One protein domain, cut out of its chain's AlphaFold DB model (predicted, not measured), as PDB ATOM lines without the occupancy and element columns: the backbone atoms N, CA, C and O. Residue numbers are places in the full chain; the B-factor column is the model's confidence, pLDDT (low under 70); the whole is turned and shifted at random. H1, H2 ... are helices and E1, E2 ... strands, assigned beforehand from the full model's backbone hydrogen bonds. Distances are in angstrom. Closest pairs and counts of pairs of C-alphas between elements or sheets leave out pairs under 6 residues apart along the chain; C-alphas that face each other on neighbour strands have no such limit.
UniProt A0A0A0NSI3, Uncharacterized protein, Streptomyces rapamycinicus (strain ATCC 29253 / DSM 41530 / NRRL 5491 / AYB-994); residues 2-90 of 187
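AT A GLANCE: This is residues 2 to 90 of the 187 residues of an uncharacterized protein of Streptomyces rapamycinicus (strain ATCC 29253 / DSM 41530 / NRRL 5491 / AYB-994) (UniProt A0A0A0NSI3). Little here is regular structure: a small twisted sheet, E2 E1 E3, sits in the middle, H2 rises from it toward one end, and H1 lies among loops toward the other. The printed part has 89 residues, 30 in named elements, mixed, in order H1, E1, E2, H2, E3. It is only just compact, close to loose, with a radius of gyration of the C-alphas of 14.3 A and spans of 40 by 30 by 19 A.

IN THESE COORDINATES: Find E1, residues 24 to 31, at C-alpha 24 (210.072, 296.887, 222.357); it bends by 112 degrees at residue 27 and spans 13.6 A. E2 is residues 39 to 41, 7.2 A, and E3 76 to 80, 11.6 A. H2, residues 42 to 51, runs 14.3 A to C-alpha 51 at (232.747, 300.815, 211.738). H1, residues 8 to 11, spans 4.9 A.

HOW THE PARTS SIT: Inner strand E1 is antiparallel to E3, N 30 to O 77 2.8 A, and forms a hairpin with E2, antiparallel, N 29 to O 40 2.9 A. H2 stands up from the sheet at 61 degrees; its closest C-alphas to E1 are Ser 42 and Arg 28, 4.8 A. E2, H2, E3 make a split strand-helix-strand unit, two strands of one sheet joined through a helix, with E1 between them in the sheet, its crossover right-handed. Every O i to N i+4 pair in H2 is within hydrogen-bond range; H1 is too short for one. H1 is apart from E2, H2 and E3.

THE WHOLE: Look from Arg 18 to Ala 56, the C-alphas farthest apart, 41.4 A. The links H1 to E1 and H2 to E3 are long. The printed part has no cut, and no printed residue is under 70 in pLDDT.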
ATOM      1  N   THR A   2     206.228 288.848 226.803       97.38
ATOM      2  CA  THR A   2     207.476 289.066 227.549       97.38
ATOM      3  C   THR A   2     207.769 290.555 227.713       97.38
ATOM      4  O   THR A   2     207.415 291.354 226.848       97.38
ATOM      5  N   SER A   3     208.404 290.925 228.825       96.94
ATOM      6  CA  SER A   3     208.999 292.252 229.018       96.94
ATOM      7  C   SER A   3     210.401 292.368 228.419       96.94
ATOM      8  O   SER A   3     210.927 293.475 228.341       96.94
ATOM      9  N   ASN A   4     211.013 291.251 228.019       97.31
ATOM     10  CA  ASN A   4     212.329 291.252 227.397       97.31
ATOM     11  C   ASN A   4     212.253 291.835 225.984       97.31
ATOM     12  O   ASN A   4     211.253 291.680 225.282       97.31
ATOM     13  N   VAL A   5     213.355 292.449 225.568       96.94
ATOM     14  CA  VAL A   5     213.510 293.124 224.269       96.94
ATOM     15  C   VAL A   5     214.709 292.566 223.483       96.94
ATOM     16  O   VAL A   5     215.236 293.209 222.585       96.94
ATOM     17  N   ASP A   6     215.162 291.360 223.834       96.75
ATOM     18  CA  ASP A   6     216.365 290.681 223.317       96.75
ATOM     19  C   ASP A   6     216.111 289.755 222.106       96.75
ATOM     20  O   ASP A   6     217.045 289.168 221.547       96.75
ATOM     21  N   ALA A   7     214.840 289.595 221.724       95.31
ATOM     22  CA  ALA A   7     214.354 288.679 220.694       95.31
ATOM     23  C   ALA A   7     214.711 287.188 220.909       95.31
ATOM     24  O   ALA A   7     214.627 286.394 219.966       95.31
ATOM     25  N   LEU A   8     215.062 286.757 222.130       96.94
ATOM     26  CA  LEU A   8     215.478 285.373 222.397       96.94
ATOM     27  C   LEU A   8     214.372 284.347 222.134       96.94
ATOM     28  O   LEU A   8     214.679 283.256 221.667       96.94
ATOM     29  N   PHE A   9     213.095 284.691 222.325       96.25
ATOM     30  CA  PHE A   9     211.989 283.797 221.953       96.25
ATOM     31  C   PHE A   9     211.977 283.497 220.449       96.25
ATOM     32  O   PHE A   9     211.961 282.335 220.051       96.25
ATOM     33  N   ALA A  10     212.031 284.531 219.604       93.94
ATOM     34  CA  ALA A  10     212.049 284.346 218.153       93.94
ATOM     35  C   ALA A  10     213.318 283.603 217.702       93.94
ATOM     36  O   ALA A  10     213.245 282.677 216.896       93.94
ATOM     37  N   ARG A  11     214.480 283.947 218.277       94.81
ATOM     38  CA  ARG A  11     215.759 283.260 218.011       94.81
ATOM     39  C   ARG A  11     215.770 281.805 218.485       94.81
ATOM     40  O   ARG A  11     216.444 280.984 217.877       94.81
ATOM     41  N   GLY A  12     215.018 281.494 219.537       95.31
ATOM     42  CA  GLY A  12     214.804 280.149 220.067       95.31
ATOM     43  C   GLY A  12     213.743 279.342 219.315       95.31
ATOM     44  O   GLY A  12     213.377 278.263 219.768       95.31
ATOM     45  N   GLY A  13     213.226 279.848 218.188       96.25
ATOM     46  CA  GLY A  13     212.299 279.119 217.319       96.25
ATOM     47  C   GLY A  13     210.815 279.300 217.645       96.25
ATOM     48  O   GLY A  13     209.976 278.646 217.027       96.25
ATOM     49  N   PHE A  14     210.449 280.193 218.571       96.44
ATOM     50  CA  PHE A  14     209.040 280.536 218.771       96.44
ATOM     51  C   PHE A  14     208.517 281.304 217.555       96.44
ATOM     52  O   PHE A  14     209.173 282.217 217.055       96.44
ATOM     53  N   ALA A  15     207.301 280.970 217.117       95.38
ATOM     54  CA  ALA A  15     206.633 281.681 216.033       95.38
ATOM     55  C   ALA A  15     206.486 283.176 216.403       95.38
ATOM     56  O   ALA A  15     205.811 283.477 217.395       95.38
ATOM     57  N   PRO A  16     207.105 284.119 215.659       91.44
ATOM     58  CA  PRO A  16     207.149 285.531 216.054       91.44
ATOM     59  C   PRO A  16     205.765 286.158 216.222       91.44
ATOM     60  O   PRO A  16     205.549 287.020 217.069       91.44
ATOM     61  N   ASP A  17     204.785 285.689 215.454       92.00
ATOM     62  CA  ASP A  17     203.410 286.158 215.524       92.00
ATOM     63  C   ASP A  17     202.694 285.758 216.831       92.00
ATOM     64  O   ASP A  17     201.702 286.399 217.198       92.00
ATOM     65  N   ARG A  18     203.220 284.773 217.567       94.44
ATOM     66  CA  ARG A  18     202.746 284.331 218.889       94.44
ATOM     67  C   ARG A  18     203.516 284.958 220.057       94.44
ATOM     68  O   ARG A  18     203.181 284.701 221.214       94.44
ATOM     69  N   VAL A  19     204.522 285.792 219.787       96.50
ATOM     70  CA  VAL A  19     205.324 286.468 220.812       96.50
ATOM     71  C   VAL A  19     204.937 287.943 220.863       96.50
ATOM     72  O   VAL A  19     205.258 288.723 219.976       96.50
ATOM     73  N   PHE A  20     204.233 288.341 221.922       97.56
ATOM     74  CA  PHE A  20     203.929 289.749 222.174       97.56
ATOM     75  C   PHE A  20     205.000 290.395 223.066       97.56
ATOM     76  O   PHE A  20     205.194 289.947 224.203       97.56
ATOM     77  N   THR A  21     205.651 291.442 222.549       96.81
ATOM     78  CA  THR A  21     206.739 292.218 223.175       96.81
ATOM     79  C   THR A  21     206.321 293.688 223.393       96.81
ATOM     80  O   THR A  21     206.774 294.588 222.686       96.81
ATOM     81  N   PRO A  22     205.441 293.992 224.366       96.88
ATOM     82  CA  PRO A  22     204.938 295.356 224.609       96.88
ATOM     83  C   PRO A  22     206.002 296.390 225.020       96.88
ATOM     84  O   PRO A  22     205.692 297.585 225.067       96.88
ATOM     85  N   GLN A  23     207.215 295.930 225.347       97.88
ATOM     86  CA  GLN A  23     208.337 296.753 225.799       97.88
ATOM     87  C   GLN A  23     209.335 297.118 224.694       97.88
ATOM     88  O   GLN A  23     210.232 297.915 224.955       97.88
ATOM     89  N   GLY A  24     209.182 296.584 223.478       97.62
ATOM     90  CA  GLY A  24     210.072 296.887 222.357       97.62
ATOM     91  C   GLY A  24     210.963 295.727 221.918       97.62
ATOM     92  O   GLY A  24     210.677 294.564 222.206       97.62
ATOM     93  N   ASP A  25     212.028 296.067 221.192       97.25
ATOM     94  CA  ASP A  25     212.994 295.134 220.606       97.25
ATOM     95  C   ASP A  25     214.304 295.881 220.279       97.25
ATOM     96  O   ASP A  25     214.290 296.875 219.550       97.25
ATOM     97  N   TYR A  26     215.451 295.404 220.777       97.00
ATOM     98  CA  TYR A  26     216.774 295.964 220.459       97.00
ATOM     99  C   TYR A  26     217.132 295.860 218.966       97.00
ATOM    100  O   TYR A  26     217.950 296.632 218.457       97.00
ATOM    101  N   GLY A  27     216.503 294.937 218.237       96.44
ATOM    102  CA  GLY A  27     216.580 294.805 216.785       96.44
ATOM    103  C   GLY A  27     215.887 295.937 216.021       96.44
ATOM    104  O   GLY A  27     215.902 295.940 214.791       96.44
ATOM    105  N   ARG A  28     215.269 296.902 216.715       97.56
ATOM    106  CA  ARG A  28     214.552 298.015 216.096       97.56
ATOM    107  C   ARG A  28     214.971 299.361 216.676       97.56
ATOM    108  O   ARG A  28     215.319 299.480 217.846       97.56
ATOM    109  N   TYR A  29     214.887 300.401 215.856       98.06
ATOM    110  CA  TYR A  29     215.030 301.792 216.283       98.06
ATOM    111  C   TYR A  29     213.835 302.634 215.830       98.06
ATOM    112  O   TYR A  29     213.098 302.254 214.915       98.06
ATOM    113  N   GLN A  30     213.634 303.772 216.484       98.31
ATOM    114  CA  GLN A  30     212.558 304.726 216.236       98.31
ATOM    115  C   GLN A  30     213.096 306.158 216.170       98.31
ATOM    116  O   GLN A  30     214.240 306.416 216.527       98.31
ATOM    117  N   CYS A  31     212.275 307.104 215.715       98.19
ATOM    118  CA  CYS A  31     212.600 308.518 215.866       98.19
ATOM    119  C   CYS A  31     212.395 308.925 217.327       98.19
ATOM    120  O   CYS A  31     211.363 308.578 217.893       98.19
ATOM    121  N   ALA A  32     213.342 309.671 217.903       97.31
ATOM    122  CA  ALA A  32     213.274 310.116 219.299       97.31
ATOM    123  C   ALA A  32     212.093 311.073 219.549       97.31
ATOM    124  O   ALA A  32     211.492 311.087 220.614       97.31
ATOM    125  N   THR A  33     211.710 311.849 218.533       97.25
ATOM    126  CA  THR A  33     210.418 312.541 218.485       97.25
ATOM    127  C   THR A  33     209.586 311.853 217.410       97.25
ATOM    128  O   THR A  33     209.810 312.153 216.237       97.25
ATOM    129  N   PRO A  34     208.689 310.905 217.747       96.38
ATOM    130  CA  PRO A  34     208.041 310.002 216.790       96.38
ATOM    131  C   PRO A  34     207.195 310.739 215.739       96.38
ATOM    132  O   PRO A  34     205.976 310.842 215.827       96.38
ATOM    133  N   CYS A  35     207.869 311.237 214.700       98.00
ATOM    134  CA  CYS A  35     207.279 312.021 213.617       98.00
ATOM    135  C   CYS A  35     206.315 311.198 212.756       98.00
ATOM    136  O   CYS A  35     205.443 311.764 212.102       98.00
ATOM    137  N   ILE A  36     206.478 309.873 212.771       96.94
ATOM    138  CA  ILE A  36     205.566 308.879 212.213       96.94
ATOM    139  C   ILE A  36     205.566 307.629 213.111       96.94
ATOM    140  O   ILE A  36     206.583 307.343 213.753       96.94
ATOM    141  N   PRO A  37     204.480 306.835 213.129       96.44
ATOM    142  CA  PRO A  37     204.392 305.601 213.908       96.44
ATOM    143  C   PRO A  37     205.121 304.449 213.196       96.44
ATOM    144  O   PRO A  37     204.521 303.468 212.758       96.44
ATOM    145  N   SER A  38     206.431 304.585 212.997       96.75
ATOM    146  CA  SER A  38     207.266 303.589 212.322       96.75
ATOM    147  C   SER A  38     208.571 303.342 213.061       96.75
ATOM    148  O   SER A  38     209.081 304.188 213.791       96.75
ATOM    149  N   THR A  39     209.101 302.146 212.846       97.81
ATOM    150  CA  THR A  39     210.383 301.699 213.381       97.81
ATOM    151  C   THR A  39     211.141 300.966 212.288       97.81
ATOM    152  O   THR A  39     210.539 300.440 211.347       97.81
ATOM    153  N   TRP A  40     212.455 300.898 212.427       97.62
ATOM    154  CA  TRP A  40     213.362 300.394 211.399       97.62
ATOM    155  C   TRP A  40     214.341 299.383 211.992       97.62
ATOM    156  O   TRP A  40     214.558 299.381 213.200       97.62
ATOM    157  N   ASP A  41     214.909 298.517 211.151       97.12
ATOM    158  CA  ASP A  41     215.908 297.523 211.562       97.12
ATOM    159  C   ASP A  41     217.171 298.214 212.095       97.12
ATOM    160  O   ASP A  41     217.757 299.060 211.417       97.12
ATOM    161  N   SER A  42     217.591 297.869 213.313       97.06
ATOM    162  CA  SER A  42     218.780 298.457 213.935       97.06
ATOM    163  C   SER A  42     220.081 297.897 213.365       97.06
ATOM    164  O   SER A  42     221.110 298.562 213.470       97.06
ATOM    165  N   ARG A  43     220.075 296.732 212.704       96.50
ATOM    166  CA  ARG A  43     221.309 296.098 212.217       96.50
ATOM    167  C   ARG A  43     222.141 297.008 211.291       96.50
ATOM    168  O   ARG A  43     223.314 297.194 211.608       96.50
ATOM    169  N   PRO A  44     221.604 297.623 210.215       94.81
ATOM    170  CA  PRO A  44     222.388 298.521 209.358       94.81
ATOM    171  C   PRO A  44     222.955 299.732 210.109       94.81
ATOM    172  O   PRO A  44     224.088 300.152 209.863       94.81
ATOM    173  N   LEU A  45     222.179 300.272 211.053       93.00
ATOM    174  CA  LEU A  45     222.579 301.384 211.910       93.00
ATOM    175  C   LEU A  45     223.769 300.990 212.790       93.00
ATOM    176  O   LEU A  45     224.777 301.695 212.805       93.00
ATOM    177  N   ILE A  46     223.669 299.852 213.478       94.38
ATOM    178  CA  ILE A  46     224.714 299.343 214.369       94.38
ATOM    179  C   ILE A  46     225.972 298.982 213.577       94.38
ATOM    180  O   ILE A  46     227.067 299.335 214.000       94.38
ATOM    181  N   THR A  47     225.845 298.360 212.401       95.44
ATOM    182  CA  THR A  47     226.992 298.069 211.525       95.44
ATOM    183  C   THR A  47     227.764 299.337 211.161       95.44
ATOM    184  O   THR A  47     228.991 299.347 211.247       95.44
ATOM    185  N   ARG A  48     227.066 300.423 210.803       93.88
ATOM    186  CA  ARG A  48     227.704 301.706 210.480       93.88
ATOM    187  C   ARG A  48     228.353 302.357 211.704       93.88
ATOM    188  O   ARG A  48     229.466 302.858 211.589       93.88
ATOM    189  N   LEU A  49     227.688 302.332 212.861       94.50
ATOM    190  CA  LEU A  49     228.247 302.870 214.105       94.50
ATOM    191  C   LEU A  49     229.514 302.125 214.527       94.50
ATOM    192  O   LEU A  49     230.506 302.766 214.849       94.50
ATOM    193  N   LEU A  50     229.503 300.791 214.476       95.56
ATOM    194  CA  LEU A  50     230.654 299.965 214.850       95.56
ATOM    195  C   LEU A  50     231.865 300.198 213.943       95.56
ATOM    196  O   LEU A  50     232.990 300.156 214.427       95.56
ATOM    197  N   ALA A  51     231.656 300.485 212.657       96.06
ATOM    198  CA  ALA A  51     232.747 300.815 211.738       96.06
ATOM    199  C   ALA A  51     233.457 302.138 212.090       96.06
ATOM    200  O   ALA A  51     234.612 302.323 211.718       96.06
ATOM    201  N   ALA A  52     232.777 303.042 212.802       96.12
ATOM    202  CA  ALA A  52     233.304 304.332 213.243       96.12
ATOM    203  C   ALA A  52     233.581 304.391 214.760       96.12
ATOM    204  O   ALA A  52     233.959 305.448 215.268       96.12
ATOM    205  N   TYR A  53     233.371 303.294 215.490       96.88
ATOM    206  CA  TYR A  53     233.493 303.229 216.945       96.88
ATOM    207  C   TYR A  53     234.945 303.002 217.372       96.88
ATOM    208  O   TYR A  53     235.582 302.043 216.937       96.88
ATOM    209  N   ASP A  54     235.452 303.858 218.254       96.44
ATOM    210  CA  ASP A  54     236.737 303.667 218.918       96.44
ATOM    211  C   ASP A  54     236.530 302.944 220.264       96.44
ATOM    212  O   ASP A  54     236.001 303.543 221.205       96.44
ATOM    213  N   PRO A  55     236.960 301.677 220.405       95.31
ATOM    214  CA  PRO A  55     236.787 300.921 221.642       95.31
ATOM    215  C   PRO A  55     237.660 301.417 222.802       95.31
ATOM    216  O   PRO A  55     237.358 301.093 223.948       95.31
ATOM    217  N   ALA A  56     238.728 302.183 222.547       96.94
ATOM    218  CA  ALA A  56     239.583 302.712 223.609       96.94
ATOM    219  C   ALA A  56     238.934 303.908 224.322       96.94
ATOM    220  O   ALA A  56     239.103 304.074 225.529       96.94
ATOM    221  N   THR A  57     238.191 304.733 223.581       96.31
ATOM    222  CA  THR A  57     237.546 305.950 224.105       96.31
ATOM    223  C   THR A  57     236.035 305.817 224.272       96.31
ATOM    224  O   THR A  57     235.425 306.594 225.004       96.31
ATOM    225  N   GLY A  58     235.416 304.847 223.598       94.50
ATOM    226  CA  GLY A  58     233.968 304.699 223.513       94.50
ATOM    227  C   GLY A  58     233.290 305.709 222.580       94.50
ATOM    228  O   GLY A  58     232.062 305.802 222.587       94.50
ATOM    229  N   ALA A  59     234.053 306.477 221.797       94.69
ATOM    230  CA  ALA A  59     233.525 307.526 220.930       94.69
ATOM    231  C   ALA A  59     233.213 307.025 219.510       94.69
ATOM    232  O   ALA A  59     233.828 306.089 219.002       94.69
ATOM    233  N   VAL A  60     232.283 307.706 218.836       95.25
ATOM    234  CA  VAL A  60     232.086 307.577 217.386       95.25
ATOM    235  C   VAL A  60     232.956 308.626 216.698       95.25
ATOM    236  O   VAL A  60     232.740 309.824 216.863       95.25
ATOM    237  N   THR A  61     233.955 308.171 215.949       95.12
ATOM    238  CA  THR A  61     234.999 309.017 215.342       95.12
ATOM    239  C   THR A  61     234.535 309.761 214.088       95.12
ATOM    240  O   THR A  61     235.080 310.816 213.774       95.12
ATOM    241  N   ASP A  62     233.504 309.255 213.405       94.12
ATOM    242  CA  ASP A  62     232.874 309.893 212.247       94.12
ATOM    243  C   ASP A  62     231.442 310.357 212.584       94.12
ATOM    244  O   ASP A  62     230.525 309.532 212.658       94.12
ATOM    245  N   PRO A  63     231.195 311.671 212.732       90.38
ATOM    246  CA  PRO A  63     229.854 312.207 212.970       90.38
ATOM    247  C   PRO A  63     228.834 311.856 211.879       90.38
ATOM    248  O   PRO A  63     227.633 311.824 212.151       90.38
ATOM    249  N   SER A  64     229.278 311.576 210.648       91.25
ATOM    250  CA  SER A  64     228.396 311.163 209.551       91.25
ATOM    251  C   SER A  64     227.819 309.755 209.762       91.25
ATOM    252  O   SER A  64     226.750 309.438 209.235       91.25
ATOM    253  N   ALA A  65     228.465 308.936 210.603       92.88
ATOM    254  CA  ALA A  65     227.995 307.614 211.007       92.88
ATOM    255  C   ALA A  65     226.852 307.666 212.033       92.88
ATOM    256  O   ALA A  65     226.167 306.657 212.232       92.88
ATOM    257  N   LEU A  66     226.589 308.826 212.652       92.88
ATOM    258  CA  LEU A  66     225.478 308.979 213.589       92.88
ATOM    259  C   LEU A  66     224.133 308.775 212.875       92.88
ATOM    260  O   LEU A  66     223.943 309.192 211.723       92.88
ATOM    261  N   PRO A  67     223.186 308.056 213.492       93.88
ATOM    262  CA  PRO A  67     221.909 307.777 212.869       93.88
ATOM    263  C   PRO A  67     220.950 308.951 212.936       93.88
ATOM    264  O   PRO A  67     220.942 309.740 213.874       93.88
ATOM    265  N   ARG A  68     220.138 309.042 211.886       96.19
ATOM    266  CA  ARG A  68     219.094 310.044 211.731       96.19
ATOM    267  C   ARG A  68     217.811 309.360 211.314       96.19
ATOM    268  O   ARG A  68     217.833 308.302 210.679       96.19
ATOM    269  N   CYS A  69     216.692 309.974 211.664       97.81
ATOM    270  CA  CYS A  69     215.389 309.492 211.263       97.81
ATOM    271  C   CYS A  69     215.309 309.539 209.731       97.81
ATOM    272  O   CYS A  69     215.486 310.614 209.159       97.81
ATOM    273  N   PRO A  70     215.004 308.419 209.054       96.25
ATOM    274  CA  PRO A  70     214.913 308.409 207.598       96.25
ATOM    275  C   PRO A  70     213.710 309.212 207.073       96.25
ATOM    276  O   PRO A  70     213.638 309.469 205.879       96.25
ATOM    277  N   ASN A  71     212.775 309.606 207.948       97.75
ATOM    278  CA  ASN A  71     211.626 310.437 207.595       97.75
ATOM    279  C   ASN A  71     211.895 311.943 207.783       97.75
ATOM    280  O   ASN A  71     211.686 312.714 206.855       97.75
ATOM    281  N   CYS A  72     212.353 312.375 208.965       98.19
ATOM    282  CA  CYS A  72     212.499 313.806 209.289       98.19
ATOM    283  C   CYS A  72     213.947 314.292 209.474       98.19
ATOM    284  O   CYS A  72     214.163 315.476 209.708       98.19
ATOM    285  N   GLY A  73     214.945 313.402 209.435       97.31
ATOM    286  CA  GLY A  73     216.355 313.737 209.686       97.31
ATOM    287  C   GLY A  73     216.725 313.999 211.156       97.31
ATOM    288  O   GLY A  73     217.902 314.229 211.454       97.31
ATOM    289  N   GLY A  74     215.749 313.948 212.067       97.50
ATOM    290  CA  GLY A  74     215.935 314.128 213.509       97.50
ATOM    291  C   GLY A  74     216.670 312.973 214.190       97.50
ATOM    292  O   GLY A  74     217.068 312.000 213.548       97.50
ATOM    293  N   GLU A  75     216.841 313.079 215.505       97.12
ATOM    294  CA  GLU A  75     217.486 312.044 216.315       97.12
ATOM    295  C   GLU A  75     216.665 310.750 216.349       97.12
ATOM    296  O   GLU A  75     215.443 310.727 216.134       97.12
ATOM    297  N   VAL A  76     217.365 309.648 216.596       97.38
ATOM    298  CA  VAL A  76     216.771 308.323 216.731       97.38
ATOM    299  C   VAL A  76     217.262 307.655 217.997       97.38
ATOM    300  O   VAL A  76     218.349 307.941 218.488       97.38
ATOM    301  N   GLU A  77     216.471 306.712 218.473       96.69
ATOM    302  CA  GLU A  77     216.765 305.905 219.645       96.69
ATOM    303  C   GLU A  77     216.378 304.451 219.383       96.69
ATOM    304  O   GLU A  77     215.582 304.145 218.488       96.69
ATOM    305  N   ILE A  78     216.948 303.536 220.160       97.19
ATOM    306  CA  ILE A  78     216.532 302.136 220.128       97.19
ATOM    307  C   ILE A  78     215.078 302.037 220.606       97.19
ATOM    308  O   ILE A  78     214.674 302.707 221.552       97.19
ATOM    309  N   ASN A  79     214.274 301.214 219.937       98.12
ATOM    310  CA  ASN A  79     212.837 301.128 220.177       98.12
ATOM    311  C   ASN A  79     212.544 300.256 221.406       98.12
ATOM    312  O   ASN A  79     212.169 299.090 221.294       98.12
ATOM    313  N   VAL A  80     212.719 300.852 222.583       97.56
ATOM    314  CA  VAL A  80     212.388 300.286 223.895       97.56
ATOM    315  C   VAL A  80     211.485 301.262 224.634       97.56
ATOM    316  O   VAL A  80     211.655 302.477 224.550       97.56
ATOM    317  N   ARG A  81     210.493 300.743 225.356       97.00
ATOM    318  CA  ARG A  81     209.535 301.578 226.077       97.00
ATOM    319  C   ARG A  81     210.186 302.201 227.309       97.00
ATOM    320  O   ARG A  81     210.294 301.566 228.355       97.00
ATOM    321  N   ILE A  82     210.556 303.469 227.176       93.75
ATOM    322  CA  ILE A  82     211.047 304.316 228.273       93.75
ATOM    323  C   ILE A  82     210.090 305.470 228.604       93.75
ATOM    324  O   ILE A  82     210.110 305.981 229.720       93.75
ATOM    325  N   GLY A  83     209.225 305.851 227.659       94.19
ATOM    326  CA  GLY A  83     208.361 307.025 227.753       94.19
ATOM    327  C   GLY A  83     207.202 307.004 226.749       94.19
ATOM    328  O   GLY A  83     207.027 306.012 226.026       94.19
ATOM    329  N   PRO A  84     206.375 308.065 226.724       95.75
ATOM    330  CA  PRO A  84     205.230 308.190 225.816       95.75
ATOM    331  C   PRO A  84     205.603 308.225 224.323       95.75
ATOM    332  O   PRO A  84     204.749 307.986 223.476       95.75
ATOM    333  N   GLU A  85     206.868 308.461 223.996       96.88
ATOM    334  CA  GLU A  85     207.430 308.510 222.646       96.88
ATOM    335  C   GLU A  85     207.563 307.116 222.018       96.88
ATOM    336  O   GLU A  85     207.816 306.985 220.820       96.88
ATOM    337  N   PHE A  86     207.401 306.050 222.805       98.25
ATOM    338  CA  PHE A  86     207.540 304.681 222.327       98.25
ATOM    339  C   PHE A  86     206.553 304.352 221.198       98.25
ATOM    340  O   PHE A  86     205.334 304.323 221.388       98.25
ATOM    341  N   VAL A  87     207.097 304.005 220.033       98.25
ATOM    342  CA  VAL A  87     206.324 303.558 218.875       98.25
ATOM    343  C   VAL A  87     205.997 302.075 219.025       98.25
ATOM    344  O   VAL A  87     206.846 301.203 218.823       98.25
ATOM    345  N   ASP A  88     204.738 301.781 219.342       97.38
ATOM    346  CA  ASP A  88     204.258 300.430 219.647       97.38
ATOM    347  C   ASP A  88     203.633 299.686 218.456       97.38
ATOM    348  O   ASP A  88     203.387 298.478 218.522       97.38
ATOM    349  N   THR A  89     203.403 300.393 217.348       96.31
ATOM    350  CA  THR A  89     202.677 299.905 216.167       96.31
ATOM    351  C   THR A  89     203.152 298.535 215.650       96.31
ATOM    352  O   THR A  89     202.288 297.714 215.333       96.31
ATOM    353  N   PRO A  90     204.466 298.209 215.614       94.00
ATOM    354  CA  PRO A  90     204.941 296.884 215.197       94.00
ATOM    355  C   PRO A  90     204.459 295.723 216.082       94.00
ATOM    356  O   PRO A  90     204.350 294.593 215.609       94.00
TER     357      PRO A  90